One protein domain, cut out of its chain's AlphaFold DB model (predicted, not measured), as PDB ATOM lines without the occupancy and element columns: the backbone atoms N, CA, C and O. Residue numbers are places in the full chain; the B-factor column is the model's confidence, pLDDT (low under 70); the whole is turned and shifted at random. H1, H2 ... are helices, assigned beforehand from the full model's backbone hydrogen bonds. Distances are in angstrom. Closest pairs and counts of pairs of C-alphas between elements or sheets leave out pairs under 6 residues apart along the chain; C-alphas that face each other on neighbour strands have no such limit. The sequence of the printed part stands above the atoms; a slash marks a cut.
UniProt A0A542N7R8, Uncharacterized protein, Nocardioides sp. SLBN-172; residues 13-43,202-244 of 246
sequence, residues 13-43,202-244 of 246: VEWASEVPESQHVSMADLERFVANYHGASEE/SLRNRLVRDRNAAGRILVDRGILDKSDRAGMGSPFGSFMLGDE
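This is residues 13 to 43 and 202 to 244 of the 246 residues of an uncharacterized protein of Nocardioides sp. SLBN-172 (UniProt A0A542N7R8). One long helix, H3, is the backbone of a small all-helix domain; H2 crosses it on one side, and short H1 packs along its later half on that same side. Two very short helices, H4 and H5, lie on the edge away from H1, with H5 packed on the first residues of H2. The printed part has 74 residues, with five named helices in the order H1 to H5 and no named strand. It is compact, with a radius of gyration of the C-alphas of 11.5 A and spans of 33 by 23 by 19 A.

H1, residues 13 to 18, touches residues 210 to 218 of H3, residues 202 to 220; the closest C-alphas, of Val 13 and Ala 214, are 4.7 A apart. They run the same way at a shallow tilt of 30 degrees. H2, residues 27 to 38, touches residues 207 to 215 of H3, closest at the C-alphas of Val 34 and Arg 211, 6.4 A. They run opposite ways at a steep tilt of 46 degrees. H1 and H2 are near each other. H3, the hub, only just touches H4, residues 228 to 231, with 3 pairs of C-alphas within 8 A, the closest Val 219 and Arg 229 at 7.1 A. H5, residues 238 to 242, touches residues 27 to 32 of H2, closest at the C-alphas of Ala 28 and Phe 239, 4.9 A. H3 and H5 are apart. In H1, H2, H3 and H5 every O i to N i+4 pair is within hydrogen-bond range; H4 is too short for one.

H1 begins at C-alpha 13 (181.442, 257.046, 177.158). H2 is 16.8 A long, and H3 27.4 A. H5 ends at C-alpha 242 (191.269, 235.113, 176.912).

The C-alphas farthest apart, of Ser 22 and Ser 202, are 34.5 A apart. Residues 44 to 201 are not printed, and C-alphas 43 and 202 are 15.1 A apart across this cut. The links printed whole are short. The pLDDT is under 70 at residues 42 to 43, 231 and 242 to 244.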
ATOM      1  N   VAL A  13     182.873 256.737 177.058       88.12
ATOM      2  CA  VAL A  13     181.442 257.046 177.158       88.12
ATOM      3  C   VAL A  13     180.917 257.738 175.897       88.12
ATOM      4  O   VAL A  13     179.865 257.360 175.381       88.12
ATOM      5  N   GLU A  14     181.646 258.730 175.380       87.50
ATOM      6  CA  GLU A  14     181.286 259.424 174.135       87.50
ATOM      7  C   GLU A  14     181.336 258.469 172.947       87.50
ATOM      8  O   GLU A  14     180.379 258.391 172.183       87.50
ATOM      9  N   TRP A  15     182.402 257.671 172.844       89.38
ATOM     10  CA  TRP A  15     182.520 256.657 171.802       89.38
ATOM     11  C   TRP A  15     181.339 255.680 171.832       89.38
ATOM     12  O   TRP A  15     180.667 255.512 170.818       89.38
ATOM     13  N   ALA A  16     181.013 255.113 173.000       86.88
ATOM     14  CA  ALA A  16     179.894 254.181 173.153       86.88
ATOM     15  C   ALA A  16     178.528 254.785 172.778       86.88
ATOM     16  O   ALA A  16     177.616 254.059 172.380       86.88
ATOM     17  N   SER A  17     178.380 256.107 172.881       87.19
ATOM     18  CA  SER A  17     177.158 256.829 172.502       87.19
ATOM     19  C   SER A  17     177.040 257.044 170.989       87.19
ATOM     20  O   SER A  17     175.936 257.212 170.478       87.19
ATOM     21  N   GLU A  18     178.156 257.005 170.263       87.31
ATOM     22  CA  GLU A  18     178.226 257.265 168.821       87.31
ATOM     23  C   GLU A  18     178.342 255.995 167.969       87.31
ATOM     24  O   GLU A  18     178.150 256.065 166.754       87.31
ATOM     25  N   VAL A  19     178.630 254.834 168.577       85.56
ATOM     26  CA  VAL A  19     178.694 253.557 167.845       85.56
ATOM     27  C   VAL A  19     177.384 253.339 167.070       85.56
ATOM     28  O   VAL A  19     176.313 253.429 167.679       85.56
ATOM     29  N   PRO A  20     177.421 253.067 165.754       84.94
ATOM     30  CA  PRO A  20     176.226 252.751 164.978       84.94
ATOM     31  C   PRO A  20     175.535 251.483 165.495       84.94
ATOM     32  O   PRO A  20     176.198 250.488 165.766       84.94
ATOM     33  N   GLU A  21     174.202 251.469 165.555       81.50
ATOM     34  CA  GLU A  21     173.432 250.300 166.034       81.50
ATOM     35  C   GLU A  21     173.612 249.047 165.162       81.50
ATOM     36  O   GLU A  21     173.411 247.928 165.618       81.50
ATOM     37  N   SER A  22     174.030 249.220 163.905       77.06
ATOM     38  CA  SER A  22     174.334 248.122 162.984       77.06
ATOM     39  C   SER A  22     175.694 247.461 163.233       77.06
ATOM     40  O   SER A  22     176.024 246.483 162.564       77.06
ATOM     41  N   GLN A  23     176.530 248.027 164.106       80.31
ATOM     42  CA  GLN A  23     177.876 247.537 164.365       80.31
ATOM     43  C   GLN A  23     177.869 246.601 165.569       80.31
ATOM     44  O   GLN A  23     177.546 247.013 166.674       80.31
ATOM     45  N   HIS A  24     178.277 245.350 165.364       78.19
ATOM     46  CA  HIS A  24     178.484 244.417 166.465       78.19
ATOM     47  C   HIS A  24     179.789 244.769 167.190       78.19
ATOM     48  O   HIS A  24     180.843 244.846 166.554       78.19
ATOM     49  N   VAL A  25     179.727 244.984 168.504       82.88
ATOM     50  CA  VAL A  25     180.894 245.290 169.345       82.88
ATOM     51  C   VAL A  25     181.027 244.201 170.395       82.88
ATOM     52  O   VAL A  25     180.095 243.964 171.156       82.88
ATOM     53  N   SER A  26     182.182 243.537 170.447       86.69
ATOM     54  CA  SER A  26     182.465 242.558 171.499       86.69
ATOM     55  C   SER A  26     183.004 243.231 172.768       86.69
ATOM     56  O   SER A  26     183.531 244.347 172.733       86.69
ATOM     57  N   MET A  27     182.954 242.529 173.905       84.44
ATOM     58  CA  MET A  27     183.628 242.997 175.126       84.44
ATOM     59  C   MET A  27     185.143 243.152 174.950       84.44
ATOM     60  O   MET A  27     185.727 244.043 175.562       84.44
ATOM     61  N   ALA A  28     185.773 242.341 174.096       84.19
ATOM     62  CA  ALA A  28     187.192 242.480 173.783       84.19
ATOM     63  C   ALA A  28     187.481 243.792 173.032       84.19
ATOM     64  O   ALA A  28     188.462 244.469 173.338       84.19
ATOM     65  N   ASP A  29     186.604 244.203 172.109       85.56
ATOM     66  CA  ASP A  29     186.738 245.475 171.383       85.56
ATOM     67  C   ASP A  29     186.563 246.681 172.311       85.56
ATOM     68  O   ASP A  29     187.319 247.652 172.226       85.56
ATOM     69  N   LEU A  30     185.605 246.600 173.241       86.31
ATOM     70  CA  LEU A  30     185.409 247.612 174.277       86.31
ATOM     71  C   LEU A  30     186.645 247.733 175.183       86.31
ATOM     72  O   LEU A  30     187.103 248.842 175.457       86.31
ATOM     73  N   GLU A  31     187.198 246.612 175.652       87.44
ATOM     74  CA  GLU A  31     188.405 246.625 176.482       87.44
ATOM     75  C   GLU A  31     189.619 247.169 175.714       87.44
ATOM     76  O   GLU A  31     190.348 247.997 176.263       87.44
ATOM     77  N   ARG A  32     189.787 246.813 174.432       85.44
ATOM     78  CA  ARG A  32     190.847 247.372 173.572       85.44
ATOM     79  C   ARG A  32     190.706 248.879 173.400       85.44
ATOM     80  O   ARG A  32     191.698 249.599 173.489       85.44
ATOM     81  N   PHE A  33     189.487 249.376 173.189       85.62
ATOM     82  CA  PHE A  33     189.240 250.813 173.085       85.62
ATOM     83  C   PHE A  33     189.630 251.540 174.379       85.62
ATOM     84  O   PHE A  33     190.349 252.538 174.344       85.62
ATOM     85  N   VAL A  34     189.195 251.020 175.531       86.75
ATOM     86  CA  VAL A  34     189.485 251.621 176.842       86.75
ATOM     87  C   VAL A  34     190.984 251.577 177.158       86.75
ATOM     88  O   VAL A  34     191.520 252.565 177.659       86.75
ATOM     89  N   ALA A  35     191.677 250.482 176.834       85.31
ATOM     90  CA  ALA A  35     193.127 250.376 176.997       85.31
ATOM     91  C   ALA A  35     193.869 251.415 176.139       85.31
ATOM     92  O   ALA A  35     194.702 252.159 176.660       85.31
ATOM     93  N   ASN A  36     193.490 251.543 174.862       86.25
ATOM     94  CA  ASN A  36     194.073 252.517 173.938       86.25
ATOM     95  C   ASN A  36     193.835 253.967 174.384       86.25
ATOM     96  O   ASN A  36     194.748 254.786 174.298       86.25
ATOM     97  N   TYR A  37     192.642 254.287 174.901       84.81
ATOM     98  CA  TYR A  37     192.314 255.629 175.398       84.81
ATOM     99  C   TYR A  37     193.211 256.063 176.568       84.81
ATOM    100  O   TYR A  37     193.633 257.217 176.637       84.81
ATOM    101  N   HIS A  38     193.535 255.139 177.477       81.88
ATOM    102  CA  HIS A  38     194.414 255.406 178.623       81.88
ATOM    103  C   HIS A  38     195.905 255.201 178.318       81.88
ATOM    104  O   HIS A  38     196.731 255.417 179.205       81.88
ATOM    105  N   GLY A  39     196.262 254.786 177.098       80.50
ATOM    106  CA  GLY A  39     197.638 254.443 176.728       80.50
ATOM    107  C   GLY A  39     198.212 253.273 177.533       80.50
ATOM    108  O   GLY A  39     199.420 253.229 177.754       80.50
ATOM    109  N   ALA A  40     197.356 252.366 178.014       80.31
ATOM    110  CA  ALA A  40     197.774 251.197 178.782       80.31
ATOM    111  C   ALA A  40     198.396 250.147 177.849       80.31
ATOM    112  O   ALA A  40     197.817 249.828 176.809       80.31
ATOM    113  N   SER A  41     199.560 249.608 178.216       74.25
ATOM    114  CA  SER A  41     200.186 248.497 177.489       74.25
ATOM    115  C   SER A  41     199.605 247.150 177.938       74.25
ATOM    116  O   SER A  41     199.009 247.047 179.008       74.25
ATOM    117  N   GLU A  42     199.802 246.087 177.153       68.81
ATOM    118  CA  GLU A  42     199.416 244.718 177.549       68.81
ATOM    119  C   GLU A  42     200.064 244.268 178.865       68.81
ATOM    120  O   GLU A  42     199.451 243.539 179.644       68.81
ATOM    121  N   GLU A  43     201.261 244.766 179.170       65.81
ATOM    122  CA  GLU A  43     201.973 244.478 180.418       65.81
ATOM    123  C   GLU A  43     201.259 245.063 181.650       65.81
ATOM    124  O   GLU A  43     201.281 244.450 182.718       65.81
ATOM    125  N   SER A 202     195.652 252.364 190.532       76.06
ATOM    126  CA  SER A 202     194.863 253.539 190.144       76.06
ATOM    127  C   SER A 202     194.451 253.512 188.669       76.06
ATOM    128  O   SER A 202     193.332 253.908 188.342       76.06
ATOM    129  N   LEU A 203     195.330 253.028 187.784       79.88
ATOM    130  CA  LEU A 203     195.057 252.867 186.360       79.88
ATOM    131  C   LEU A 203     194.008 251.775 186.138       79.88
ATOM    132  O   LEU A 203     192.989 252.033 185.508       79.88
ATOM    133  N   ARG A 204     194.181 250.603 186.750       79.12
ATOM    134  CA  ARG A 204     193.254 249.472 186.640       79.12
ATOM    135  C   ARG A 204     191.843 249.822 187.115       79.12
ATOM    136  O   ARG A 204     190.866 249.485 186.451       79.12
ATOM    137  N   ASN A 205     191.727 250.570 188.212       82.25
ATOM    138  CA  ASN A 205     190.438 251.061 188.700       82.25
ATOM    139  C   ASN A 205     189.774 252.055 187.732       82.25
ATOM    140  O   ASN A 205     188.545 252.060 187.618       82.25
ATOM    141  N   ARG A 206     190.558 252.884 187.025       84.12
ATOM    142  CA  ARG A 206     190.045 253.762 185.958       84.12
ATOM    143  C   ARG A 206     189.563 252.950 184.755       84.12
ATOM    144  O   ARG A 206     188.432 253.149 184.328       84.12
ATOM    145  N   LEU A 207     190.351 251.978 184.294       86.75
ATOM    146  CA  LEU A 207     190.002 251.105 183.167       86.75
ATOM    147  C   LEU A 207     188.683 250.348 183.409       86.75
ATOM    148  O   LEU A 207     187.781 250.388 182.575       86.75
ATOM    149  N   VAL A 208     188.515 249.721 184.582       86.12
ATOM    150  CA  VAL A 208     187.267 249.015 184.947       86.12
ATOM    151  C   VAL A 208     186.072 249.969 184.988       86.12
ATOM    152  O   VAL A 208     184.984 249.625 184.523       86.12
ATOM    153  N   ARG A 209     186.252 251.168 185.553       87.38
ATOM    154  CA  ARG A 209     185.184 252.170 185.658       87.38
ATOM    155  C   ARG A 209     184.698 252.601 184.281       87.38
ATOM    156  O   ARG A 209     183.490 252.584 184.047       87.38
ATOM    157  N   ASP A 210     185.624 252.946 183.395       89.62
ATOM    158  CA  ASP A 210     185.298 253.466 182.071       89.62
ATOM    159  C   ASP A 210     184.727 252.369 181.169       89.62
ATOM    160  O   ASP A 210     183.717 252.600 180.502       89.62
ATOM    161  N   ARG A 211     185.259 251.138 181.252       90.25
ATOM    162  CA  ARG A 211     184.654 249.949 180.628       90.25
ATOM    163  C   ARG A 211     183.211 249.764 181.072       90.25
ATOM    164  O   ARG A 211     182.332 249.596 180.240       90.25
ATOM    165  N   ASN A 212     182.946 249.799 182.375       89.19
ATOM    166  CA  ASN A 212     181.605 249.546 182.898       89.19
ATOM    167  C   ASN A 212     180.629 250.701 182.621       89.19
ATOM    168  O   ASN A 212     179.415 250.490 182.664       89.19
ATOM    169  N   ALA A 213     181.120 251.920 182.396       88.62
ATOM    170  CA  ALA A 213     180.299 253.052 181.976       88.62
ATOM    171  C   ALA A 213     179.924 252.934 180.490       88.62
ATOM    172  O   ALA A 213     178.742 252.956 180.154       88.62
ATOM    173  N   ALA A 214     180.916 252.718 179.626       89.19
ATOM    174  CA  ALA A 214     180.725 252.536 178.191       89.19
ATOM    175  C   ALA A 214     179.922 251.262 177.868       89.19
ATOM    176  O   ALA A 214     178.959 251.305 177.108       89.19
ATOM    177  N   GLY A 215     180.244 250.141 178.518       88.06
ATOM    178  CA  GLY A 215     179.545 248.868 178.353       88.06
ATOM    179  C   GLY A 215     178.072 248.937 178.751       88.06
ATOM    180  O   GLY A 215     177.236 248.354 178.073       88.06
ATOM    181  N   ARG A 216     177.715 249.713 179.786       90.00
ATOM    182  CA  ARG A 216     176.304 249.954 180.132       90.00
ATOM    183  C   ARG A 216     175.547 250.649 179.002       90.00
ATOM    184  O   ARG A 216     174.467 250.195 178.654       90.00
ATOM    185  N   ILE A 217     176.142 251.676 178.398       89.44
ATOM    186  CA  ILE A 217     175.543 252.388 177.261       89.44
ATOM    187  C   ILE A 217     175.355 251.437 176.076       89.44
ATOM    188  O   ILE A 217     174.279 251.401 175.490       89.44
ATOM    189  N   LEU A 218     176.364 250.626 175.749       87.88
ATOM    190  CA  LEU A 218     176.272 249.674 174.638       87.88
ATOM    191  C   LEU A 218     175.214 248.582 174.878       87.88
ATOM    192  O   LEU A 218     174.491 248.230 173.949       87.88
ATOM    193  N   VAL A 219     175.079 248.083 176.114       89.12
ATOM    194  CA  VAL A 219     174.020 247.127 176.493       89.12
ATOM    195  C   VAL A 219     172.637 247.769 176.401       89.12
ATOM    196  O   VAL A 219     171.714 247.159 175.864       89.12
ATOM    197  N   ASP A 220     172.477 248.994 176.906       89.31
ATOM    198  CA  ASP A 220     171.194 249.707 176.883       89.31
ATOM    199  C   ASP A 220     170.758 250.042 175.446       89.31
ATOM    200  O   ASP A 220     169.565 250.057 175.146       89.31
ATOM    201  N   ARG A 221     171.725 250.232 174.538       86.69
ATOM    202  CA  ARG A 221     171.509 250.431 173.096       86.69
ATOM    203  C   ARG A 221     171.342 249.130 172.303       86.69
ATOM    204  O   ARG A 221     171.128 249.190 171.099       86.69
ATOM    205  N   GLY A 222     171.450 247.964 172.944       85.31
ATOM    206  CA  GLY A 222     171.340 246.659 172.280       85.31
ATOM    207  C   GLY A 222     172.492 246.329 171.324       85.31
ATOM    208  O   GLY A 222     172.349 245.435 170.500       85.31
ATOM    209  N   ILE A 223     173.611 247.050 171.431       87.50
ATOM    210  CA  ILE A 223     174.826 246.846 170.626       87.50
ATOM    211  C   ILE A 223     175.692 245.729 171.223       87.50
ATOM    212  O   ILE A 223     176.368 245.005 170.496       87.50
ATOM    213  N   LEU A 224     175.673 245.610 172.553       85.25
ATOM    214  CA  LEU A 224     176.367 244.575 173.311       85.25
ATOM    215  C   LEU A 224     175.344 243.598 173.894       85.25
ATOM    216  O   LEU A 224     174.296 244.018 174.402       85.25
ATOM    217  N   ASP A 225     175.649 242.304 173.859       81.00
ATOM    218  CA  ASP A 225     174.708 241.284 174.302       81.00
ATOM    219  C   ASP A 225     174.449 241.349 175.813       81.00
ATOM    220  O   ASP A 225     175.303 241.679 176.642       81.00
ATOM    221  N   LYS A 226     173.239 240.958 176.227       74.25
ATOM    222  CA  LYS A 226     172.892 240.906 177.658       74.25
ATOM    223  C   LYS A 226     173.718 239.872 178.429       74.25
ATOM    224  O   LYS A 226     173.888 240.040 179.635       74.25
ATOM    225  N   SER A 227     174.232 238.832 177.769       73.50
ATOM    226  CA  SER A 227     175.189 237.883 178.358       73.50
ATOM    227  C   SER A 227     176.513 238.556 178.711       73.50
ATOM    228  O   SER A 227     177.086 238.272 179.763       73.50
ATOM    229  N   ASP A 228     176.945 239.527 177.909       75.38
ATOM    230  CA  ASP A 228     178.189 240.268 178.119       75.38
ATOM    231  C   ASP A 228     178.092 241.252 179.292       75.38
ATOM    232  O   ASP A 228     179.097 241.637 179.897       75.38
ATOM    233  N   ARG A 229     176.865 241.574 179.724       75.00
ATOM    234  CA  ARG A 229     176.611 242.311 180.968       75.00
ATOM    235  C   ARG A 229     177.177 241.593 182.193       75.00
ATOM    236  O   ARG A 229     177.654 242.262 183.108       75.00
ATOM    237  N   ALA A 230     177.144 240.259 182.217       73.38
ATOM    238  CA  ALA A 230     177.767 239.476 183.285       73.38
ATOM    239  C   ALA A 230     179.300 239.610 183.251       73.38
ATOM    240  O   ALA A 230     179.951 239.633 184.296       73.38
ATOM    241  N   GLY A 231     179.863 239.793 182.054       68.94
ATOM    242  CA  GLY A 231     181.284 240.024 181.829       68.94
ATOM    243  C   GLY A 231     181.815 241.338 182.401       68.94
ATOM    244  O   GLY A 231     182.970 241.404 182.800       68.94
ATOM    245  N   MET A 232     180.985 242.369 182.577       76.62
ATOM    246  CA  MET A 232     181.410 243.631 183.213       76.62
ATOM    247  C   MET A 232     181.838 243.487 184.690       76.62
ATOM    248  O   MET A 232     182.431 244.414 185.253       76.62
ATOM    249  N   GLY A 233     181.554 242.347 185.329       74.56
ATOM    250  CA  GLY A 233     182.055 242.009 186.666       74.56
ATOM    251  C   GLY A 233     183.466 241.410 186.682       74.56
ATOM    252  O   GLY A 233     184.051 241.277 187.754       74.56
ATOM    253  N   SER A 234     184.027 241.044 185.525       78.38
ATOM    254  CA  SER A 234     185.339 240.404 185.443       78.38
ATOM    255  C   SER A 234     186.491 241.413 185.587       78.38
ATOM    256  O   SER A 234     186.309 242.617 185.345       78.38
ATOM    257  N   PRO A 235     187.706 240.950 185.938       79.00
ATOM    258  CA  PRO A 235     188.914 241.761 185.839       79.00
ATOM    259  C   PRO A 235     189.088 242.339 184.427       79.00
ATOM    260  O   PRO A 235     188.867 241.639 183.437       79.00
ATOM    261  N   PHE A 236     189.494 243.607 184.337       80.31
ATOM    262  CA  PHE A 236     189.826 244.237 183.055       80.31
ATOM    263  C   PHE A 236     190.967 243.480 182.363       80.31
ATOM    264  O   PHE A 236     191.927 243.101 183.033       80.31
ATOM    265  N   GLY A 237     190.843 243.247 181.054       77.88
ATOM    266  CA  GLY A 237     191.811 242.495 180.248       77.88
ATOM    267  C   GLY A 237     191.511 241.000 180.139       77.88
ATOM    268  O   GLY A 237     192.151 240.304 179.354       77.88
ATOM    269  N   SER A 238     190.520 240.487 180.876       79.69
ATOM    270  CA  SER A 238     190.132 239.070 180.805       79.69
ATOM    271  C   SER A 238     189.567 238.660 179.441       79.69
ATOM    272  O   SER A 238     189.761 237.513 179.041       79.69
ATOM    273  N   PHE A 239     188.919 239.577 178.714       76.62
ATOM    274  CA  PHE A 239     188.381 239.296 177.380       76.62
ATOM    275  C   PHE A 239     189.431 239.486 176.286       76.62
ATOM    276  O   PHE A 239     189.423 238.739 175.316       76.62
ATOM    277  N   MET A 240     190.372 240.419 176.465       76.50
ATOM    278  CA  MET A 240     191.496 240.597 175.536       76.50
ATOM    279  C   MET A 240     192.497 239.434 175.606       76.50
ATOM    280  O   MET A 240     192.884 238.898 174.575       76.50
ATOM    281  N   LEU A 241     192.877 239.007 176.816       70.38
ATOM    282  CA  LEU A 241     193.876 237.949 177.040       70.38
ATOM    283  C   LEU A 241     193.295 236.529 176.932       70.38
ATOM    284  O   LEU A 241     194.039 235.554 176.825       70.38
ATOM    285  N   GLY A 242     191.970 236.393 177.027       59.53
ATOM    286  CA  GLY A 242     191.269 235.113 176.912       59.53
ATOM    287  C   GLY A 242     191.173 234.594 175.477       59.53
ATOM    288  O   GLY A 242     191.124 233.378 175.289       59.53
ATOM    289  N   ASP A 243     191.186 235.492 174.487       52.00
ATOM    290  CA  ASP A 243     191.118 235.143 173.061       52.00
ATOM    291  C   ASP A 243     192.463 234.639 172.507       52.00
ATOM    292  O   ASP A 243     192.478 233.854 171.568       52.00
ATOM    293  N   GLU A 244     193.593 235.004 173.123       43.94
ATOM    294  CA  GLU A 244     194.931 234.567 172.680       43.94
ATOM    295  C   GLU A 244     195.370 233.202 173.235       43.94
ATOM    296  O   GLU A 244     196.391 232.656 172.822       43.94
TER     297      GLU A 244